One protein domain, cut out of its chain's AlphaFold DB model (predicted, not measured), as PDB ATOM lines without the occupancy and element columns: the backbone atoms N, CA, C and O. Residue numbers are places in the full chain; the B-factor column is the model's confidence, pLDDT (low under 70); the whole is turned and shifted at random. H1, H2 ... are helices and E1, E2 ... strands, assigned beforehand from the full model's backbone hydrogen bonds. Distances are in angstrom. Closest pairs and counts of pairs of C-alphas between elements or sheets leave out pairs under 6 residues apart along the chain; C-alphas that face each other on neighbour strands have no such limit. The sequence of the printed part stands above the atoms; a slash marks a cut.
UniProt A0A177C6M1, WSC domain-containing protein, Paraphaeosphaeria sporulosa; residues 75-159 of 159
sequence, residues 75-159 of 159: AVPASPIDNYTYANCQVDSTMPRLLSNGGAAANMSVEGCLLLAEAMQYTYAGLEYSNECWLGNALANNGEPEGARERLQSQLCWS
ATOM      1  N   ALA A  75     -30.035 -44.005  -4.798       59.41
ATOM      2  CA  ALA A  75     -30.241 -43.250  -6.014       59.41
ATOM      3  C   ALA A  75     -31.381 -42.269  -5.747       59.41
ATOM      4  O   ALA A  75     -32.505 -42.679  -5.450       59.41
ATOM      5  N   VAL A  76     -31.080 -40.971  -5.804       65.50
ATOM      6  CA  VAL A  76     -32.137 -39.968  -5.799       65.50
ATOM      7  C   VAL A  76     -33.042 -40.268  -6.992       65.50
ATOM      8  O   VAL A  76     -32.522 -40.577  -8.070       65.50
ATOM      9  N   PRO A  77     -34.374 -40.241  -6.820       67.44
ATOM     10  CA  PRO A  77     -35.291 -40.548  -7.903       67.44
ATOM     11  C   PRO A  77     -34.975 -39.672  -9.119       67.44
ATOM     12  O   PRO A  77     -35.136 -38.454  -9.086       67.44
ATOM     13  N   ALA A  78     -34.478 -40.298 -10.189       62.41
ATOM     14  CA  ALA A  78     -34.093 -39.597 -11.415       62.41
ATOM     15  C   ALA A  78     -35.315 -39.112 -12.213       62.41
ATOM     16  O   ALA A  78     -35.187 -38.317 -13.138       62.41
ATOM     17  N   SER A  79     -36.498 -39.627 -11.876       76.31
ATOM     18  CA  SER A  79     -37.781 -39.216 -12.431       76.31
ATOM     19  C   SER A  79     -38.606 -38.508 -11.359       76.31
ATOM     20  O   SER A  79     -38.485 -38.866 -10.184       76.31
ATOM     21  N   PRO A  80     -39.458 -37.546 -11.749       82.44
ATOM     22  CA  PRO A  80     -40.455 -36.992 -10.847       82.44
ATOM     23  C   PRO A  80     -41.302 -38.102 -10.215       82.44
ATOM     24  O   PRO A  80     -41.678 -39.062 -10.894       82.44
ATOM     25  N   ILE A  81     -41.599 -37.954  -8.929       82.75
ATOM     26  CA  ILE A  81     -42.604 -38.754  -8.229       82.75
ATOM     27  C   ILE A  81     -43.799 -37.821  -8.046       82.75
ATOM     28  O   ILE A  81     -43.705 -36.817  -7.337       82.75
ATOM     29  N   ASP A  82     -44.890 -38.116  -8.750       83.44
ATOM     30  CA  ASP A  82     -46.042 -37.221  -8.901       83.44
ATOM     31  C   ASP A  82     -45.618 -35.814  -9.378       83.44
ATOM     32  O   ASP A  82     -44.941 -35.677 -10.400       83.44
ATOM     33  N   ASN A  83     -46.003 -34.765  -8.646       86.50
ATOM     34  CA  ASN A  83     -45.691 -33.368  -8.965       86.50
ATOM     35  C   ASN A  83     -44.351 -32.889  -8.379       86.50
ATOM     36  O   ASN A  83     -44.030 -31.702  -8.469       86.50
ATOM     37  N   TYR A  84     -43.559 -33.786  -7.785       89.25
ATOM     38  CA  TYR A  84     -42.317 -33.438  -7.103       89.25
ATOM     39  C   TYR A  84     -41.103 -33.954  -7.858       89.25
ATOM     40  O   TYR A  84     -41.045 -35.091  -8.321       89.25
ATOM     41  N   THR A  85     -40.082 -33.107  -7.934       86.00
ATOM     42  CA  THR A  85     -38.749 -33.472  -8.414       86.00
ATOM     43  C   THR A  85     -37.763 -33.276  -7.277       86.00
ATOM     44  O   THR A  85     -37.852 -32.291  -6.540       86.00
ATOM     45  N   TYR A  86     -36.817 -34.202  -7.125       83.62
ATOM     46  CA  TYR A  86     -35.750 -34.047  -6.145       83.62
ATOM     47  C   TYR A  86     -34.935 -32.780  -6.442       83.62
ATOM     48  O   TYR A  86     -34.392 -32.631  -7.535       83.62
ATOM     49  N   ALA A  87     -34.849 -31.869  -5.471       82.81
ATOM     50  CA  ALA A  87     -34.113 -30.618  -5.630       82.81
ATOM     51  C   ALA A  87     -32.618 -30.795  -5.318       82.81
ATOM     52  O   ALA A  87     -31.775 -30.551  -6.177       82.81
ATOM     53  N   ASN A  88     -32.293 -31.161  -4.073       76.81
ATOM     54  CA  ASN A  88     -30.951 -31.441  -3.541       76.81
ATOM     55  C   ASN A  88     -31.048 -31.712  -2.020       76.81
ATOM     56  O   ASN A  88     -32.115 -31.574  -1.420       76.81
ATOM     57  N   CYS A  89     -29.928 -32.078  -1.390       80.19
ATOM     58  CA  CYS A  89     -29.822 -32.195   0.064       80.19
ATOM     59  C   CYS A  89     -29.529 -30.822   0.688       80.19
ATOM     60  O   CYS A  89     -28.439 -30.267   0.505       80.19
ATOM     61  N   GLN A  90     -30.483 -30.305   1.457       83.81
ATOM     62  CA  GLN A  90     -30.374 -29.033   2.171       83.81
ATOM     63  C   GLN A  90     -29.932 -29.246   3.622       83.81
ATOM     64  O   GLN A  90     -30.126 -30.318   4.190       83.81
ATOM     65  N   VAL A  91     -29.321 -28.223   4.224       80.69
ATOM     66  CA  VAL A  91     -29.038 -28.226   5.665       80.69
ATOM     67  C   VAL A  91     -30.332 -27.897   6.399       80.69
ATOM     68  O   VAL A  91     -30.861 -26.805   6.203       80.69
ATOM     69  N   ASP A  92     -30.807 -28.802   7.252       81.94
ATOM     70  CA  ASP A  92     -31.848 -28.478   8.228       81.94
ATOM     71  C   ASP A  92     -31.217 -27.954   9.526       81.94
ATOM     72  O   ASP A  92     -30.114 -28.344   9.916       81.94
ATOM     73  N   SER A  93     -31.902 -27.028  10.189       80.06
ATOM     74  CA  SER A  93     -31.498 -26.488  11.484       80.06
ATOM     75  C   SER A  93     -32.705 -26.487  12.405       80.06
ATOM     76  O   SER A  93     -33.820 -26.318  11.949       80.06
ATOM     77  N   THR A  94     -32.551 -26.630  13.716       76.19
ATOM     78  CA  THR A  94     -33.735 -26.630  14.595       76.19
ATOM     79  C   THR A  94     -34.304 -25.229  14.845       76.19
ATOM     80  O   THR A  94     -35.385 -25.105  15.421       76.19
ATOM     81  N   MET A  95     -33.607 -24.164  14.423       75.25
ATOM     82  CA  MET A  95     -33.962 -22.786  14.765       75.25
ATOM     83  C   MET A  95     -33.422 -21.766  13.733       75.25
ATOM     84  O   MET A  95     -32.404 -21.122  13.993       75.25
ATOM     85  N   PRO A  96     -34.092 -21.568  12.578       77.69
ATOM     86  CA  PRO A  96     -35.371 -22.163  12.179       77.69
ATOM     87  C   PRO A  96     -35.231 -23.510  11.448       77.69
ATOM     88  O   PRO A  96     -34.313 -23.690  10.647       77.69
ATOM     89  N   ARG A  97     -36.205 -24.408  11.667       84.31
ATOM     90  CA  ARG A  97     -36.477 -25.559  10.781       84.31
ATOM     91  C   ARG A  97     -36.617 -25.078   9.345       84.31
ATOM     92  O   ARG A  97     -37.322 -24.100   9.098       84.31
ATOM     93  N   LEU A  98     -35.974 -25.778   8.414       88.62
ATOM     94  CA  LEU A  98     -36.064 -25.482   6.987       88.62
ATOM     95  C   LEU A  98     -37.508 -25.628   6.489       88.62
ATOM     96  O   LEU A  98     -37.994 -24.788   5.730       88.62
ATOM     97  N   LEU A  99     -38.186 -26.681   6.957       91.25
ATOM     98  CA  LEU A  99     -39.597 -26.978   6.727       91.25
ATOM     99  C   LEU A  99     -40.281 -27.185   8.081       91.25
ATOM    100  O   LEU A  99     -39.856 -28.013   8.881       91.25
ATOM    101  N   SER A 100     -41.329 -26.413   8.362       90.25
ATOM    102  CA  SER A 100     -41.855 -26.291   9.731       90.25
ATOM    103  C   SER A 100     -42.972 -27.271  10.087       90.25
ATOM    104  O   SER A 100     -43.295 -27.395  11.267       90.25
ATOM    105  N   ASN A 101     -43.597 -27.937   9.111       91.00
ATOM    106  CA  ASN A 101     -44.734 -28.825   9.364       91.00
ATOM    107  C   ASN A 101     -44.297 -30.272   9.186       91.00
ATOM    108  O   ASN A 101     -44.159 -30.722   8.058       91.00
ATOM    109  N   GLY A 102     -44.076 -31.014  10.265       89.81
ATOM    110  CA  GLY A 102     -43.586 -32.379  10.122       89.81
ATOM    111  C   GLY A 102     -43.792 -33.266  11.333       89.81
ATOM    112  O   GLY A 102     -44.313 -32.843  12.368       89.81
ATOM    113  N   GLY A 103     -43.389 -34.521  11.166       85.62
ATOM    114  CA  GLY A 103     -43.440 -35.552  12.191       85.62
ATOM    115  C   GLY A 103     -42.775 -36.853  11.745       85.62
ATOM    116  O   GLY A 103     -42.505 -37.063  10.561       85.62
ATOM    117  N   ALA A 104     -42.525 -37.732  12.715       87.38
ATOM    118  CA  ALA A 104     -41.952 -39.053  12.486       87.38
ATOM    119  C   ALA A 104     -43.041 -40.119  12.289       87.38
ATOM    120  O   ALA A 104     -44.048 -40.122  13.002       87.38
ATOM    121  N   ALA A 105     -42.809 -41.074  11.389       81.69
ATOM    122  CA  ALA A 105     -43.607 -42.294  11.271       81.69
ATOM    123  C   ALA A 105     -42.703 -43.526  11.149       81.69
ATOM    124  O   ALA A 105     -41.674 -43.496  10.480       81.69
ATOM    125  N   ALA A 106     -43.108 -44.641  11.763       80.81
ATOM    126  CA  ALA A 106     -42.317 -45.878  11.790       80.81
ATOM    127  C   ALA A 106     -42.066 -46.496  10.398       80.81
ATOM    128  O   ALA A 106     -41.167 -47.316  10.246       80.81
ATOM    129  N   ASN A 107     -42.862 -46.125   9.397       85.81
ATOM    130  CA  ASN A 107     -42.810 -46.628   8.028       85.81
ATOM    131  C   ASN A 107     -42.720 -45.490   6.996       85.81
ATOM    132  O   ASN A 107     -43.343 -45.574   5.938       85.81
ATOM    133  N   MET A 108     -41.988 -44.417   7.312       91.25
ATOM    134  CA  MET A 108     -41.813 -43.312   6.370       91.25
ATOM    135  C   MET A 108     -41.051 -43.761   5.115       91.25
ATOM    136  O   MET A 108     -40.073 -44.502   5.197       91.25
ATOM    137  N   SER A 109     -41.498 -43.285   3.954       90.19
ATOM    138  CA  SER A 109     -40.815 -43.448   2.669       90.19
ATOM    139  C   SER A 109     -40.832 -42.130   1.903       90.19
ATOM    140  O   SER A 109     -41.578 -41.210   2.252       90.19
ATOM    141  N   VAL A 110     -40.026 -42.045   0.842       88.75
ATOM    142  CA  VAL A 110     -40.037 -40.891  -0.062       88.75
ATOM    143  C   VAL A 110     -41.441 -40.701  -0.635       88.75
ATOM    144  O   VAL A 110     -42.040 -39.647  -0.451       88.75
ATOM    145  N   GLU A 111     -42.011 -41.747  -1.231       90.06
ATOM    146  CA  GLU A 111     -43.351 -41.735  -1.825       90.06
ATOM    147  C   GLU A 111     -44.419 -41.376  -0.787       90.06
ATOM    148  O   GLU A 111     -45.291 -40.560  -1.062       90.06
ATOM    149  N   GLY A 112     -44.333 -41.923   0.429       90.88
ATOM    150  CA  GLY A 112     -45.274 -41.613   1.505       90.88
ATOM    151  C   GLY A 112     -45.249 -40.138   1.916       90.88
ATOM    152  O   GLY A 112     -46.306 -39.530   2.085       90.88
ATOM    153  N   CYS A 113     -44.059 -39.546   2.035       93.75
ATOM    154  CA  CYS A 113     -43.916 -38.129   2.366       93.75
ATOM    155  C   CYS A 113     -44.432 -37.222   1.236       93.75
ATOM    156  O   CYS A 113     -45.117 -36.234   1.502       93.75
ATOM    157  N   LEU A 114     -44.175 -37.582  -0.027       92.88
ATOM    158  CA  LEU A 114     -44.657 -36.834  -1.194       92.88
ATOM    159  C   LEU A 114     -46.179 -36.924  -1.364       92.88
ATOM    160  O   LEU A 114     -46.826 -35.910  -1.616       92.88
ATOM    161  N   LEU A 115     -46.771 -38.100  -1.138       91.69
ATOM    162  CA  LEU A 115     -48.227 -38.271  -1.127       91.69
ATOM    163  C   LEU A 115     -48.885 -37.431  -0.028       91.69
ATOM    164  O   LEU A 115     -49.945 -36.844  -0.251       91.69
ATOM    165  N   LEU A 116     -48.261 -37.344   1.152       92.06
ATOM    166  CA  LEU A 116     -48.743 -36.483   2.231       92.06
ATOM    167  C   LEU A 116     -48.662 -35.002   1.838       92.06
ATOM    168  O   LEU A 116     -49.613 -34.256   2.071       92.06
ATOM    169  N   ALA A 117     -47.559 -34.587   1.214       94.00
ATOM    170  CA  ALA A 117     -47.371 -33.226   0.728       94.00
ATOM    171  C   ALA A 117     -48.433 -32.836  -0.313       94.00
ATOM    172  O   ALA A 117     -49.057 -31.787  -0.175       94.00
ATOM    173  N   GLU A 118     -48.705 -33.704  -1.294       92.88
ATOM    174  CA  GLU A 118     -49.757 -33.506  -2.303       92.88
ATOM    175  C   GLU A 118     -51.148 -33.423  -1.655       92.88
ATOM    176  O   GLU A 118     -51.897 -32.478  -1.903       92.88
ATOM    177  N   ALA A 119     -51.480 -34.360  -0.758       92.06
ATOM    178  CA  ALA A 119     -52.774 -34.387  -0.073       92.06
ATOM    179  C   ALA A 119     -53.020 -33.141   0.793       92.06
ATOM    180  O   ALA A 119     -54.161 -32.701   0.946       92.06
ATOM    181  N   MET A 120     -51.955 -32.571   1.359       92.75
ATOM    182  CA  MET A 120     -51.994 -31.363   2.185       92.75
ATOM    183  C   MET A 120     -51.686 -30.076   1.403       92.75
ATOM    184  O   MET A 120     -51.677 -29.000   2.000       92.75
ATOM    185  N   GLN A 121     -51.475 -30.172   0.086       93.75
ATOM    186  CA  GLN A 121     -51.187 -29.056  -0.820       93.75
ATOM    187  C   GLN A 121     -49.942 -28.237  -0.426       93.75
ATOM    188  O   GLN A 121     -49.967 -27.003  -0.457       93.75
ATOM    189  N   TYR A 122     -48.859 -28.914  -0.039       94.31
ATOM    190  CA  TYR A 122     -47.566 -28.280   0.229       94.31
ATOM    191  C   TYR A 122     -46.683 -28.195  -1.021       94.31
ATOM    192  O   TYR A 122     -46.701 -29.082  -1.855       94.31
ATOM    193  N   THR A 123     -45.867 -27.150  -1.151       93.75
ATOM    194  CA  THR A 123     -44.918 -27.012  -2.278       93.75
ATOM    195  C   THR A 123     -43.643 -27.841  -2.092       93.75
ATOM    196  O   THR A 123     -43.023 -28.266  -3.065       93.75
ATOM    197  N   TYR A 124     -43.214 -28.041  -0.846       92.69
ATOM    198  CA  TYR A 124     -41.963 -28.703  -0.491       92.69
ATOM    199  C   TYR A 124     -42.207 -29.843   0.490       92.69
ATOM    200  O   TYR A 124     -42.995 -29.713   1.429       92.69
ATOM    201  N   ALA A 125     -41.437 -30.909   0.302       93.88
ATOM    202  CA  ALA A 125     -41.329 -32.043   1.201       93.88
ATOM    203  C   ALA A 125     -39.849 -32.394   1.403       93.88
ATOM    204  O   ALA A 125     -39.054 -32.323   0.462       93.88
ATOM    205  N   GLY A 126     -39.478 -32.768   2.621       91.94
ATOM    206  CA  GLY A 126     -38.128 -33.166   3.000       91.94
ATOM    207  C   GLY A 126     -38.171 -34.341   3.965       91.94
ATOM    208  O   GLY A 126     -39.060 -34.422   4.809       91.94
ATOM    209  N   LEU A 127     -37.210 -35.253   3.830       91.19
ATOM    210  CA  LEU A 127     -37.059 -36.394   4.725       91.19
ATOM    211  C   LEU A 127     -35.845 -36.186   5.631       91.19
ATOM    212  O   LEU A 127     -34.793 -35.752   5.163       91.19
ATOM    213  N   GLU A 128     -35.985 -36.537   6.908       89.06
ATOM    214  CA  GLU A 128     -34.904 -36.484   7.900       89.06
ATOM    215  C   GLU A 128     -34.878 -37.781   8.730       89.06
ATOM    216  O   GLU A 128     -35.887 -38.475   8.860       89.06
ATOM    217  N   TYR A 129     -33.700 -38.153   9.247       85.81
ATOM    218  CA  TYR A 129     -33.493 -39.294  10.157       85.81
ATOM    219  C   TYR A 129     -34.103 -40.636   9.718       85.81
ATOM    220  O   TYR A 129     -34.398 -41.486  10.553       85.81
ATOM    221  N   SER A 130     -34.265 -40.863   8.409       81.88
ATOM    222  CA  SER A 130     -34.908 -42.042   7.794       81.88
ATOM    223  C   SER A 130     -36.396 -42.255   8.111       81.88
ATOM    224  O   SER A 130     -37.030 -43.071   7.448       81.88
ATOM    225  N   ASN A 131     -36.969 -41.540   9.082       88.50
ATOM    226  CA  ASN A 131     -38.336 -41.755   9.550       88.50
ATOM    227  C   ASN A 131     -39.175 -40.472   9.676       88.50
ATOM    228  O   ASN A 131     -40.352 -40.564  10.025       88.50
ATOM    229  N   GLU A 132     -38.618 -39.294   9.396       92.81
ATOM    230  CA  GLU A 132     -39.335 -38.021   9.475       92.81
ATOM    231  C   GLU A 132     -39.732 -37.502   8.095       92.81
ATOM    232  O   GLU A 132     -38.995 -37.648   7.120       92.81
ATOM    233  N   CYS A 133     -40.902 -36.866   8.035       94.19
ATOM    234  CA  CYS A 133     -41.373 -36.106   6.885       94.19
ATOM    235  C   CYS A 133     -41.689 -34.680   7.324       94.19
ATOM    236  O   CYS A 133     -42.445 -34.465   8.276       94.19
ATOM    237  N   TRP A 134     -41.115 -33.722   6.610       94.44
ATOM    238  CA  TRP A 134     -41.236 -32.294   6.852       94.44
ATOM    239  C   TRP A 134     -41.774 -31.602   5.604       94.44
ATOM    240  O   TRP A 134     -41.332 -31.883   4.496       94.44
ATOM    241  N   LEU A 135     -42.723 -30.690   5.782       94.50
ATOM    242  CA  LEU A 135     -43.527 -30.073   4.735       94.50
ATOM    243  C   LEU A 135     -43.557 -28.549   4.891       94.50
ATOM    244  O   LEU A 135     -43.549 -27.999   6.002       94.50
ATOM    245  N   GLY A 136     -43.649 -27.841   3.770       92.81
ATOM    246  CA  GLY A 136     -43.745 -26.385   3.771       92.81
ATOM    247  C   GLY A 136     -44.057 -25.796   2.403       92.81
ATOM    248  O   GLY A 136     -43.916 -26.446   1.376       92.81
ATOM    249  N   ASN A 137     -44.489 -24.536   2.392       92.50
ATOM    250  CA  ASN A 137     -44.756 -23.778   1.160       92.50
ATOM    251  C   ASN A 137     -43.629 -22.807   0.796       92.50
ATOM    252  O   ASN A 137     -43.636 -22.205  -0.274       92.50
ATOM    253  N   ALA A 138     -42.652 -22.669   1.685       89.62
ATOM    254  CA  ALA A 138     -41.434 -21.912   1.488       89.62
ATOM    255  C   ALA A 138     -40.325 -22.578   2.303       89.62
ATOM    256  O   ALA A 138     -40.588 -23.110   3.382       89.62
ATOM    257  N   LEU A 139     -39.101 -22.515   1.791       86.38
ATOM    258  CA  LEU A 139     -37.917 -22.827   2.579       86.38
ATOM    259  C   LEU A 139     -37.688 -21.659   3.540       86.38
ATOM    260  O   LEU A 139     -37.640 -20.506   3.102       86.38
ATOM    261  N   ALA A 140     -37.588 -21.937   4.842       82.50
ATOM    262  CA  ALA A 140     -37.203 -20.906   5.798       82.50
ATOM    263  C   ALA A 140     -35.856 -20.316   5.362       82.50
ATOM    264  O   ALA A 140     -34.954 -21.074   5.009       82.50
ATOM    265  N   ASN A 141     -35.762 -18.976   5.330       60.38
ATOM    266  CA  ASN A 141     -34.609 -18.233   4.818       60.38
ATOM    267  C   ASN A 141     -33.303 -18.937   5.193       60.38
ATOM    268  O   ASN A 141     -32.921 -18.951   6.365       60.38
ATOM    269  N   ASN A 142     -32.611 -19.471   4.187       56.72
ATOM    270  CA  ASN A 142     -31.199 -19.786   4.293       56.72
ATOM    271  C   ASN A 142     -30.499 -18.459   4.598       56.72
ATOM    272  O   ASN A 142     -30.166 -17.711   3.684       56.72
ATOM    273  N   GLY A 143     -30.365 -18.100   5.874       42.62
ATOM    274  CA  GLY A 143     -29.566 -16.965   6.305       42.62
ATOM    275  C   GLY A 143     -28.098 -17.248   6.008       42.62
ATOM    276  O   GLY A 143     -27.378 -17.673   6.900       42.62
ATOM    277  N   GLU A 144     -27.702 -17.143   4.742       40.91
ATOM    278  CA  GLU A 144     -26.665 -16.246   4.239       40.91
ATOM    279  C   GLU A 144     -26.493 -16.403   2.713       40.91
ATOM    280  O   GLU A 144     -26.733 -17.484   2.167       40.91
ATOM    281  N   PRO A 145     -26.075 -15.325   2.021       38.34
ATOM    282  CA  PRO A 145     -25.666 -15.365   0.623       38.34
ATOM    283  C   PRO A 145     -24.429 -16.259   0.430       38.34
ATOM    284  O   PRO A 145     -23.736 -16.622   1.377       38.34
ATOM    285  N   GLU A 146     -24.173 -16.585  -0.832       39.62
ATOM    286  CA  GLU A 146     -23.155 -17.464  -1.430       39.62
ATOM    287  C   GLU A 146     -21.674 -17.154  -1.071       39.62
ATOM    288  O   GLU A 146     -20.817 -17.144  -1.943       39.62
ATOM    289  N   GLY A 147     -21.323 -16.883   0.194       32.97
ATOM    290  CA  GLY A 147     -19.959 -16.461   0.549       32.97
ATOM    291  C   GLY A 147     -19.505 -16.596   2.006       32.97
ATOM    292  O   GLY A 147     -18.441 -16.081   2.336       32.97
ATOM    293  N   ALA A 148     -20.251 -17.262   2.896       33.66
ATOM    294  CA  ALA A 148     -19.902 -17.297   4.330       33.66
ATOM    295  C   ALA A 148     -19.734 -18.699   4.955       33.66
ATOM    296  O   ALA A 148     -19.527 -18.822   6.163       33.66
ATOM    297  N   ARG A 149     -19.774 -19.784   4.164       40.81
ATOM    298  CA  ARG A 149     -19.732 -21.169   4.689       40.81
ATOM    299  C   ARG A 149     -18.480 -21.992   4.376       40.81
ATOM    300  O   ARG A 149     -18.453 -23.175   4.704       40.81
ATOM    301  N   GLU A 150     -17.409 -21.397   3.870       40.06
ATOM    302  CA  GLU A 150     -16.192 -22.156   3.523       40.06
ATOM    303  C   GLU A 150     -15.376 -22.670   4.724       40.06
ATOM    304  O   GLU A 150     -14.436 -23.430   4.533       40.06
ATOM    305  N   ARG A 151     -15.709 -22.325   5.980       38.25
ATOM    306  CA  ARG A 151     -14.846 -22.684   7.132       38.25
ATOM    307  C   ARG A 151     -15.432 -23.613   8.193       38.25
ATOM    308  O   ARG A 151     -14.710 -23.965   9.117       38.25
ATOM    309  N   LEU A 152     -16.696 -24.029   8.089       31.61
ATOM    310  CA  LEU A 152     -17.303 -24.929   9.091       31.61
ATOM    311  C   LEU A 152     -17.894 -26.222   8.514       31.61
ATOM    312  O   LEU A 152     -18.141 -27.156   9.270       31.61
ATOM    313  N   GLN A 153     -18.068 -26.332   7.192       37.12
ATOM    314  CA  GLN A 153     -18.516 -27.583   6.560       37.12
ATOM    315  C   GLN A 153     -17.374 -28.542   6.190       37.12
ATOM    316  O   GLN A 153     -17.639 -29.708   5.903       37.12
ATOM    317  N   SER A 154     -16.113 -28.110   6.265       36.56
ATOM    318  CA  SER A 154     -14.955 -28.966   5.968       36.56
ATOM    319  C   SER A 154     -14.588 -29.950   7.090       36.56
ATOM    320  O   SER A 154     -13.732 -30.799   6.874       36.56
ATOM    321  N   GLN A 155     -15.237 -29.894   8.264       34.44
ATOM    322  CA  GLN A 155     -14.911 -30.776   9.402       34.44
ATOM    323  C   GLN A 155     -16.010 -31.757   9.834       34.44
ATOM    324  O   GLN A 155     -15.728 -32.623  10.655       34.44
ATOM    325  N   LEU A 156     -17.243 -31.663   9.322       31.17
ATOM    326  CA  LEU A 156     -18.364 -32.466   9.855       31.17
ATOM    327  C   LEU A 156     -19.111 -33.326   8.825       31.17
ATOM    328  O   LEU A 156     -20.024 -34.054   9.199       31.17
ATOM    329  N   CYS A 157     -18.706 -33.302   7.554       32.47
ATOM    330  CA  CYS A 157     -19.227 -34.212   6.519       32.47
ATOM    331  C   CYS A 157     -18.116 -34.932   5.740       32.47
ATOM    332  O   CYS A 157     -18.363 -35.484   4.672       32.47
ATOM    333  N   TRP A 158     -16.902 -34.903   6.284       29.44
ATOM    334  CA  TRP A 158     -15.718 -35.573   5.767       29.44
ATOM    335  C   TRP A 158     -15.089 -36.362   6.915       29.44
ATOM    336  O   TRP A 158     -14.121 -35.926   7.534       29.44
ATOM    337  N   SER A 159     -15.715 -37.487   7.245       30.61
ATOM    338  CA  SER A 159     -15.146 -38.536   8.093       30.61
ATOM    339  C   SER A 159     -15.194 -39.843   7.331       30.61
ATOM    340  O   SER A 159     -16.313 -40.154   6.861       30.61
TER     341      SER A 159
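AT A GLANCE: This is residues 75 to 159 of the 159 residues of the protein "WSC domain-containing protein" of Paraphaeosphaeria sporulosa (UniProt A0A177C6M1). With little regular structure, a small three-stranded sheet has one helix, H1, over one face, in two layers; residues 144 to 159 stick out as a tail. The printed part has 85 residues, 24 in named elements, ordered E1, H1, E2, E3, class mixed. The antiparallel sheet runs E1, E3, E2. The whole is only just compact, close to loose: radius of gyration of the C-alphas 14.1 A, spans 40, 27 and 25 A.

IN THESE COORDINATES: E1 is residues 101 to 104, 11.0 A, from C-alpha 101 at (-44.734, -28.825, 9.364). H1 is residues 110 to 119, 14.3 A; E2, residues 124 to 128, 13.4 A; E3, residues 132 to 136, 13.7 A, to C-alpha 136 at (-43.745, -26.385, 3.771).

HOW THE PARTS SIT: Between E1 and E3, N 103 and O 133 are within hydrogen-bond range, 3.0 A. E2 and E3 form a hairpin; N 126 and O 134 are within hydrogen-bond range, 2.8 A. H1 is on the sheet, height 8.5 A; its closest C-alpha pair with E2 is Ala 117 and Ala 125, 6.2 A. In H1 every O i to N i+4 pair is within hydrogen-bond range. E1, H1, E2 form a split strand-helix-strand unit, two same-way strands with E3 between them, crossover right-handed.

THE WHOLE: The C-alphas farthest apart, Ala 119 and Arg 151, are 40.3 A apart. The printed part has no cut and no long link between named elements. Residues 75 to 78 and 141 to 159 have pLDDT under 70.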